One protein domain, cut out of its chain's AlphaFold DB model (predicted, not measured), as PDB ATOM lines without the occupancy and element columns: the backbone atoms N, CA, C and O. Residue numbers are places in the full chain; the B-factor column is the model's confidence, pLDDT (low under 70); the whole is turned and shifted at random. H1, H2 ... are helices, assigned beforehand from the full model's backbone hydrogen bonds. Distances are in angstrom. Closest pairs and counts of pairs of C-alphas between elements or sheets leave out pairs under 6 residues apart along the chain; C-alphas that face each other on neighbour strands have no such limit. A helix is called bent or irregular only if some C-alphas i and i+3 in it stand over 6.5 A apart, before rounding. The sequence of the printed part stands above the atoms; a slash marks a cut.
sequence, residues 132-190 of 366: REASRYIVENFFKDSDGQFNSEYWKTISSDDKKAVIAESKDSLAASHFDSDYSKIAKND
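What this domain is: This is residues 132 to 190 of the 366 residues of an uncharacterized protein of Spirochaetaceae bacterium (UniProt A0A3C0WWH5). One long helix, H3, is crossed in its first half by a shorter helix, H1, about perpendicular to it, while a very short helix, H2, sits just before H3 begins, beyond a link that loops out from the end of H1. H1, the link, H2 and the first part of H3 make a small head, and residues 176 to 190, of which 176 to 187 belong to H3, stick out from it as an arm. The printed part has 59 residues, with three named helices in the order H1, H2, H3 and no named strand; the class is all helix. The whole is loose, with a radius of gyration of the C-alphas of 14.7 A, and flat, spanning 48 by 27 by 15 A.

How they stand to each other: The printed part begins with H1, residues 132 to 141. A short link of 10 residues runs from it to H2, residues 152 to 157. H1 and H2 are apart. A tight link of 2 residues then joins H2 to H3, residues 160 to 187. H2 and H3 are only just apart, their closest C-alphas being 8.1 A from each other. H2 touches no helix. H1 and H3 touch, with 11 pairs of C-alphas within 8 A; the closest are the C-alphas of Ala 134 and Ser 170, 5.4 A apart. H3 touches H1 with residues 166 to 174 alone. The lines of H1 and H3 stand at 85 degrees, about perpendicular, and their centres are 10.7 A apart. In H1, H2 and H3 every O i to N i+4 pair is within hydrogen-bond range.

Where its parts are: H1 begins with C-alpha 132 at (97.423, 112.156, 63.956) and ends at Asn 141, 14.3 A from first to last C-alpha. H2, from Ser 152 to Thr 157, is six residues long, with C-alpha 152 at (111.638, 114.154, 56.892). H3, from Ser 160 to Ala 187, is the longest helix with 28 residues and measures 39.9 A, ending with C-alpha 187 at (90.523, 124.244, 88.888). No helix is bent or irregular.

The domain as a whole: The two C-alphas farthest apart are those of Thr 157 and Asp 190, at 48.1 A. Residues 156 to 162, of which 160 to 162 belong to H3, stand free, as do residues 176 to 190. Without these stretches the body has 37 residues and spans 28 by 15 by 14 A. The printed part has no cut and no long link. The mean pLDDT of the printed part is 79.9, and residues 180 to 190 are under 70.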
ATOM      1  N   ARG A 132      97.345 110.940  64.775       76.81
ATOM      2  CA  ARG A 132      97.423 112.156  63.956       76.81
ATOM      3  C   ARG A 132      97.979 113.329  64.756       76.81
ATOM      4  O   ARG A 132      98.809 114.076  64.252       76.81
ATOM      5  N   GLU A 133      97.507 113.486  65.983       74.94
ATOM      6  CA  GLU A 133      97.941 114.558  66.868       74.94
ATOM      7  C   GLU A 133      99.385 114.363  67.328       74.94
ATOM      8  O   GLU A 133     100.176 115.296  67.225       74.94
ATOM      9  N   ALA A 134      99.758 113.136  67.699       80.94
ATOM     10  CA  ALA A 134     101.146 112.792  67.994       80.94
ATOM     11  C   ALA A 134     102.070 113.063  66.794       80.94
ATOM     12  O   ALA A 134     103.134 113.644  66.957       80.94
ATOM     13  N   SER A 135     101.657 112.718  65.568       84.06
ATOM     14  CA  SER A 135     102.436 113.031  64.361       84.06
ATOM     15  C   SER A 135     102.592 114.531  64.129       84.06
ATOM     16  O   SER A 135     103.676 114.969  63.758       84.06
ATOM     17  N   ARG A 136     101.538 115.326  64.359       83.38
ATOM     18  CA  ARG A 136     101.626 116.790  64.281       83.38
ATOM     19  C   ARG A 136     102.631 117.327  65.302       83.38
ATOM     20  O   ARG A 136     103.519 118.079  64.923       83.38
ATOM     21  N   TYR A 137     102.545 116.865  66.547       85.44
ATOM     22  CA  TYR A 137     103.473 117.245  67.611       85.44
ATOM     23  C   TYR A 137     104.932 116.890  67.279       85.44
ATOM     24  O   TYR A 137     105.819 117.715  67.487       85.44
ATOM     25  N   ILE A 138     105.181 115.718  66.679       88.12
ATOM     26  CA  ILE A 138     106.511 115.312  66.190       88.12
ATOM     27  C   ILE A 138     107.026 116.282  65.123       88.12
ATOM     28  O   ILE A 138     108.156 116.751  65.216       88.12
ATOM     29  N   VAL A 139     106.200 116.613  64.126       86.31
ATOM     30  CA  VAL A 139     106.570 117.551  63.052       86.31
ATOM     31  C   VAL A 139     106.859 118.948  63.603       86.31
ATOM     32  O   VAL A 139     107.772 119.629  63.133       86.31
ATOM     33  N   GLU A 140     106.104 119.377  64.610       84.12
ATOM     34  CA  GLU A 140     106.228 120.698  65.223       84.12
ATOM     35  C   GLU A 140     107.450 120.814  66.144       84.12
ATOM     36  O   GLU A 140     108.072 121.875  66.137       84.12
ATOM     37  N   ASN A 141     107.860 119.743  66.836       84.31
ATOM     38  CA  ASN A 141     108.828 119.839  67.941       84.31
ATOM     39  C   ASN A 141     110.100 118.984  67.791       84.31
ATOM     40  O   ASN A 141     111.084 119.263  68.468       84.31
ATOM     41  N   PHE A 142     110.133 117.974  66.916       84.62
ATOM     42  CA  PHE A 142     111.251 117.025  66.829       84.62
ATOM     43  C   PHE A 142     111.959 117.058  65.474       84.62
ATOM     44  O   PHE A 142     111.403 117.501  64.470       84.62
ATOM     45  N   PHE A 143     113.196 116.545  65.461       88.44
ATOM     46  CA  PHE A 143     114.016 116.313  64.263       88.44
ATOM     47  C   PHE A 143     114.078 117.522  63.331       88.44
ATOM     48  O   PHE A 143     113.816 117.402  62.137       88.44
ATOM     49  N   LYS A 144     114.386 118.698  63.881       90.00
ATOM     50  CA  LYS A 144     114.503 119.918  63.085       90.00
ATOM     51  C   LYS A 144     115.813 119.939  62.300       90.00
ATOM     52  O   LYS A 144     116.848 119.516  62.812       90.00
ATOM     53  N   ASP A 145     115.763 120.385  61.052       89.62
ATOM     54  CA  ASP A 145     116.957 120.717  60.276       89.62
ATOM     55  C   ASP A 145     117.538 122.077  60.703       89.62
ATOM     56  O   ASP A 145     117.064 122.713  61.648       89.62
ATOM     57  N   SER A 146     118.590 122.522  60.013       91.94
ATOM     58  CA  SER A 146     119.226 123.820  60.267       91.94
ATOM     59  C   SER A 146     118.285 125.012  60.076       91.94
ATOM     60  O   SER A 146     118.548 126.076  60.628       91.94
ATOM     61  N   ASP A 147     117.197 124.830  59.327       91.69
ATOM     62  CA  ASP A 147     116.215 125.865  59.014       91.69
ATOM     63  C   ASP A 147     115.003 125.802  59.968       91.69
ATOM     64  O   ASP A 147     114.016 126.522  59.788       91.69
ATOM     65  N   GLY A 148     115.050 124.936  60.989       88.44
ATOM     66  CA  GLY A 148     113.968 124.746  61.955       88.44
ATOM     67  C   GLY A 148     112.765 123.972  61.400       88.44
ATOM     68  O   GLY A 148     111.715 123.909  62.052       88.44
ATOM     69  N   GLN A 149     112.886 123.377  60.210       92.50
ATOM     70  CA  GLN A 149     111.841 122.583  59.565       92.50
ATOM     71  C   GLN A 149     111.977 121.106  59.923       92.50
ATOM     72  O   GLN A 149     113.035 120.632  60.321       92.50
ATOM     73  N   PHE A 150     110.887 120.348  59.812       92.62
ATOM     74  CA  PHE A 150     110.924 118.915  60.094       92.62
ATOM     75  C   PHE A 150     111.787 118.167  59.067       92.62
ATOM     76  O   PHE A 150     111.456 118.107  57.880       92.62
ATOM     77  N   ASN A 151     112.853 117.523  59.538       92.94
ATOM     78  CA  ASN A 151     113.768 116.741  58.719       92.94
ATOM     79  C   ASN A 151     113.155 115.374  58.382       92.94
ATOM     80  O   ASN A 151     113.412 114.347  59.021       92.94
ATOM     81  N   SER A 152     112.324 115.366  57.341       92.88
ATOM     82  CA  SER A 152     111.638 114.154  56.892       92.88
ATOM     83  C   SER A 152     112.593 113.057  56.405       92.88
ATOM     84  O   SER A 152     112.256 111.877  56.504       92.88
ATOM     85  N   GLU A 153     113.784 113.420  55.917       93.31
ATOM     86  CA  GLU A 153     114.792 112.453  55.474       93.31
ATOM     87  C   GLU A 153     115.426 111.733  56.664       93.31
ATOM     88  O   GLU A 153     115.476 110.504  56.664       93.31
ATOM     89  N   TYR A 154     115.793 112.455  57.726       89.06
ATOM     90  CA  TYR A 154     116.254 111.835  58.970       89.06
ATOM     91  C   TYR A 154     115.167 110.955  59.592       89.06
ATOM     92  O   TYR A 154     115.422 109.813  59.956       89.06
ATOM     93  N   TRP A 155     113.912 111.411  59.624       90.31
ATOM     94  CA  TRP A 155     112.817 110.578  60.128       90.31
ATOM     95  C   TRP A 155     112.698 109.241  59.381       90.31
ATOM     96  O   TRP A 155     112.394 108.210  59.982       90.31
ATOM     97  N   LYS A 156     112.964 109.204  58.069       91.62
ATOM     98  CA  LYS A 156     112.949 107.947  57.305       91.62
ATOM     99  C   LYS A 156     114.063 106.991  57.735       91.62
ATOM    100  O   LYS A 156     113.798 105.789  57.732       91.62
ATOM    101  N   THR A 157     115.234 107.491  58.140       92.56
ATOM    102  CA  THR A 157     116.380 106.654  58.549       92.56
ATOM    103  C   THR A 157     116.227 106.043  59.941       92.56
ATOM    104  O   THR A 157     116.828 105.003  60.208       92.56
ATOM    105  N   ILE A 158     115.391 106.628  60.804       87.94
ATOM    106  CA  ILE A 158     115.097 106.099  62.144       87.94
ATOM    107  C   ILE A 158     114.423 104.717  62.051       87.94
ATOM    108  O   ILE A 158     113.541 104.488  61.206       87.94
ATOM    109  N   SER A 159     114.809 103.797  62.943       90.38
ATOM    110  CA  SER A 159     114.275 102.433  62.988       90.38
ATOM    111  C   SER A 159     112.770 102.404  63.302       90.38
ATOM    112  O   SER A 159     112.189 103.362  63.815       90.38
ATOM    113  N   SER A 160     112.093 101.292  62.993       88.56
ATOM    114  CA  SER A 160     110.663 101.173  63.310       88.56
ATOM    115  C   SER A 160     110.381 101.200  64.813       88.56
ATOM    116  O   SER A 160     109.288 101.620  65.193       88.56
ATOM    117  N   ASP A 161     111.297 100.716  65.647       81.44
ATOM    118  CA  ASP A 161     111.073 100.657  67.089       81.44
ATOM    119  C   ASP A 161     111.321 102.018  67.736       81.44
ATOM    120  O   ASP A 161     110.488 102.469  68.520       81.44
ATOM    121  N   ASP A 162     112.338 102.750  67.281       80.44
ATOM    122  CA  ASP A 162     112.560 104.140  67.690       80.44
ATOM    123  C   ASP A 162     111.381 105.033  67.277       80.44
ATOM    124  O   ASP A 162     110.903 105.846  68.062       80.44
ATOM    125  N   LYS A 163     110.816 104.835  66.074       84.75
ATOM    126  CA  LYS A 163     109.592 105.542  65.653       84.75
ATOM    127  C   LYS A 163     108.420 105.279  66.594       84.75
ATOM    128  O   LYS A 163     107.675 106.206  66.910       84.75
ATOM    129  N   LYS A 164     108.228 104.031  67.038       86.38
ATOM    130  CA  LYS A 164     107.176 103.695  68.015       86.38
ATOM    131  C   LYS A 164     107.445 104.365  69.358       86.38
ATOM    132  O   LYS A 164     106.494 104.873  69.945       86.38
ATOM    133  N   ALA A 165     108.699 104.383  69.811       81.69
ATOM    134  CA  ALA A 165     109.096 105.039  71.052       81.69
ATOM    135  C   ALA A 165     108.806 106.545  70.998       81.69
ATOM    136  O   ALA A 165     108.091 107.049  71.855       81.69
ATOM    137  N   VAL A 166     109.216 107.229  69.926       85.50
ATOM    138  CA  VAL A 166     108.936 108.661  69.723       85.50
ATOM    139  C   VAL A 166     107.433 108.944  69.673       85.50
ATOM    140  O   VAL A 166     106.963 109.922  70.252       85.50
ATOM    141  N   ILE A 167     106.644 108.098  68.997       87.06
ATOM    142  CA  ILE A 167     105.180 108.251  68.960       87.06
ATOM    143  C   ILE A 167     104.572 108.058  70.352       87.06
ATOM    144  O   ILE A 167     103.663 108.802  70.715       87.06
ATOM    145  N   ALA A 168     105.035 107.067  71.116       87.31
ATOM    146  CA  ALA A 168     104.568 106.831  72.478       87.31
ATOM    147  C   ALA A 168     104.914 108.013  73.395       87.31
ATOM    148  O   ALA A 168     104.026 108.543  74.054       87.31
ATOM    149  N   GLU A 169     106.155 108.496  73.347       86.31
ATOM    150  CA  GLU A 169     106.600 109.665  74.106       86.31
ATOM    151  C   GLU A 169     105.798 110.918  73.740       86.31
ATOM    152  O   GLU A 169     105.329 111.632  74.619       86.31
ATOM    153  N   SER A 170     105.559 111.146  72.446       85.38
ATOM    154  CA  SER A 170     104.754 112.274  71.963       85.38
ATOM    155  C   SER A 170     103.323 112.228  72.489       85.38
ATOM    156  O   SER A 170     102.747 113.264  72.814       85.38
ATOM    157  N   LYS A 171     102.733 111.031  72.583       86.50
ATOM    158  CA  LYS A 171     101.405 110.856  73.180       86.50
ATOM    159  C   LYS A 171     101.414 111.140  74.670       86.50
ATOM    160  O   LYS A 171     100.489 111.790  75.138       86.50
ATOM    161  N   ASP A 172     102.435 110.686  75.387       88.75
ATOM    162  CA  ASP A 172     102.574 110.965  76.813       88.75
ATOM    163  C   ASP A 172     102.743 112.478  77.052       88.75
ATOM    164  O   ASP A 172     102.015 113.062  77.853       88.75
ATOM    165  N   SER A 173     103.615 113.156  76.302       85.88
ATOM    166  CA  SER A 173     103.791 114.614  76.405       85.88
ATOM    167  C   SER A 173     102.495 115.378  76.115       85.88
ATOM    168  O   SER A 173     102.125 116.281  76.864       85.88
ATOM    169  N   LEU A 174     101.761 114.987  75.067       82.00
ATOM    170  CA  LEU A 174     100.460 115.579  74.751       82.00
ATOM    171  C   LEU A 174      99.416 115.294  75.834       82.00
ATOM    172  O   LEU A 174      98.655 116.189  76.178       82.00
ATOM    173  N   ALA A 175      99.368 114.081  76.386       79.44
ATOM    174  CA  ALA A 175      98.429 113.737  77.451       79.44
ATOM    175  C   ALA A 175      98.689 114.556  78.722       79.44
ATOM    176  O   ALA A 175      97.744 115.041  79.338       79.44
ATOM    177  N   ALA A 176      99.958 114.758  79.088       78.06
ATOM    178  CA  ALA A 176     100.325 115.628  80.200       78.06
ATOM    179  C   ALA A 176      99.945 117.096  79.925       78.06
ATOM    180  O   ALA A 176      99.326 117.732  80.771       78.06
ATOM    181  N   SER A 177     100.225 117.608  78.723       79.50
ATOM    182  CA  SER A 177      99.885 118.988  78.340       79.50
ATOM    183  C   SER A 177      98.370 119.239  78.267       79.50
ATOM    184  O   SER A 177      97.885 120.272  78.730       79.50
ATOM    185  N   HIS A 178      97.595 118.289  77.734       73.00
ATOM    186  CA  HIS A 178      96.130 118.358  77.751       73.00
ATOM    187  C   HIS A 178      95.579 118.261  79.163       73.00
ATOM    188  O   HIS A 178      94.622 118.962  79.480       73.00
ATOM    189  N   PHE A 179      96.193 117.438  80.018       71.44
ATOM    190  CA  PHE A 179      95.839 117.403  81.429       71.44
ATOM    191  C   PHE A 179      96.021 118.779  82.068       71.44
ATOM    192  O   PHE A 179      95.087 119.233  82.709       71.44
ATOM    193  N   ASP A 180      97.127 119.486  81.832       66.81
ATOM    194  CA  ASP A 180      97.314 120.847  82.360       66.81
ATOM    195  C   ASP A 180      96.257 121.821  81.825       66.81
ATOM    196  O   ASP A 180      95.655 122.583  82.583       66.81
ATOM    197  N   SER A 181      95.952 121.757  80.525       67.69
ATOM    198  CA  SER A 181      94.920 122.605  79.916       67.69
ATOM    199  C   SER A 181      93.522 122.330  80.475       67.69
ATOM    200  O   SER A 181      92.734 123.255  80.649       67.69
ATOM    201  N   ASP A 182      93.177 121.073  80.739       61.81
ATOM    202  CA  ASP A 182      91.845 120.696  81.211       61.81
ATOM    203  C   ASP A 182      91.723 120.792  82.733       61.81
ATOM    204  O   ASP A 182      90.690 121.237  83.236       61.81
ATOM    205  N   TYR A 183      92.777 120.455  83.472       57.41
ATOM    206  CA  TYR A 183      92.851 120.614  84.918       57.41
ATOM    207  C   TYR A 183      92.839 122.092  85.298       57.41
ATOM    208  O   TYR A 183      92.012 122.465  86.117       57.41
ATOM    209  N   SER A 184      93.599 122.964  84.625       53.12
ATOM    210  CA  SER A 184      93.515 124.417  84.853       53.12
ATOM    211  C   SER A 184      92.113 124.976  84.576       53.12
ATOM    212  O   SER A 184      91.656 125.872  85.284       53.12
ATOM    213  N   LYS A 185      91.362 124.431  83.603       52.97
ATOM    214  CA  LYS A 185      89.950 124.799  83.354       52.97
ATOM    215  C   LYS A 185      88.994 124.278  84.433       52.97
ATOM    216  O   LYS A 185      87.986 124.932  84.710       52.97
ATOM    217  N   ILE A 186      89.270 123.108  85.009       47.03
ATOM    218  CA  ILE A 186      88.482 122.522  86.102       47.03
ATOM    219  C   ILE A 186      88.785 123.248  87.416       47.03
ATOM    220  O   ILE A 186      87.844 123.669  88.081       47.03
ATOM    221  N   ALA A 187      90.060 123.471  87.741       47.56
ATOM    222  CA  ALA A 187      90.523 124.244  88.888       47.56
ATOM    223  C   ALA A 187      89.933 125.659  88.857       47.56
ATOM    224  O   ALA A 187      89.309 126.071  89.830       47.56
ATOM    225  N   LYS A 188      89.965 126.344  87.698       46.66
ATOM    226  CA  LYS A 188      89.303 127.651  87.480       46.66
ATOM    227  C   LYS A 188      87.809 127.677  87.830       46.66
ATOM    228  O   LYS A 188      87.300 128.744  88.150       46.66
ATOM    229  N   ASN A 189      87.120 126.536  87.799       46.84
ATOM    230  CA  ASN A 189      85.695 126.415  88.121       46.84
ATOM    231  C   ASN A 189      85.416 125.704  89.460       46.84
ATOM    232  O   ASN A 189      84.250 125.479  89.794       46.84
ATOM    233  N   ASP A 190      86.445 125.325  90.222       46.97
ATOM    234  CA  ASP A 190      86.277 124.621  91.490       46.97
ATOM    235  C   ASP A 190      85.992 125.616  92.630       46.97
ATOM    236  O   ASP A 190      86.574 126.699  92.715       46.97
TER     237      ASP A 190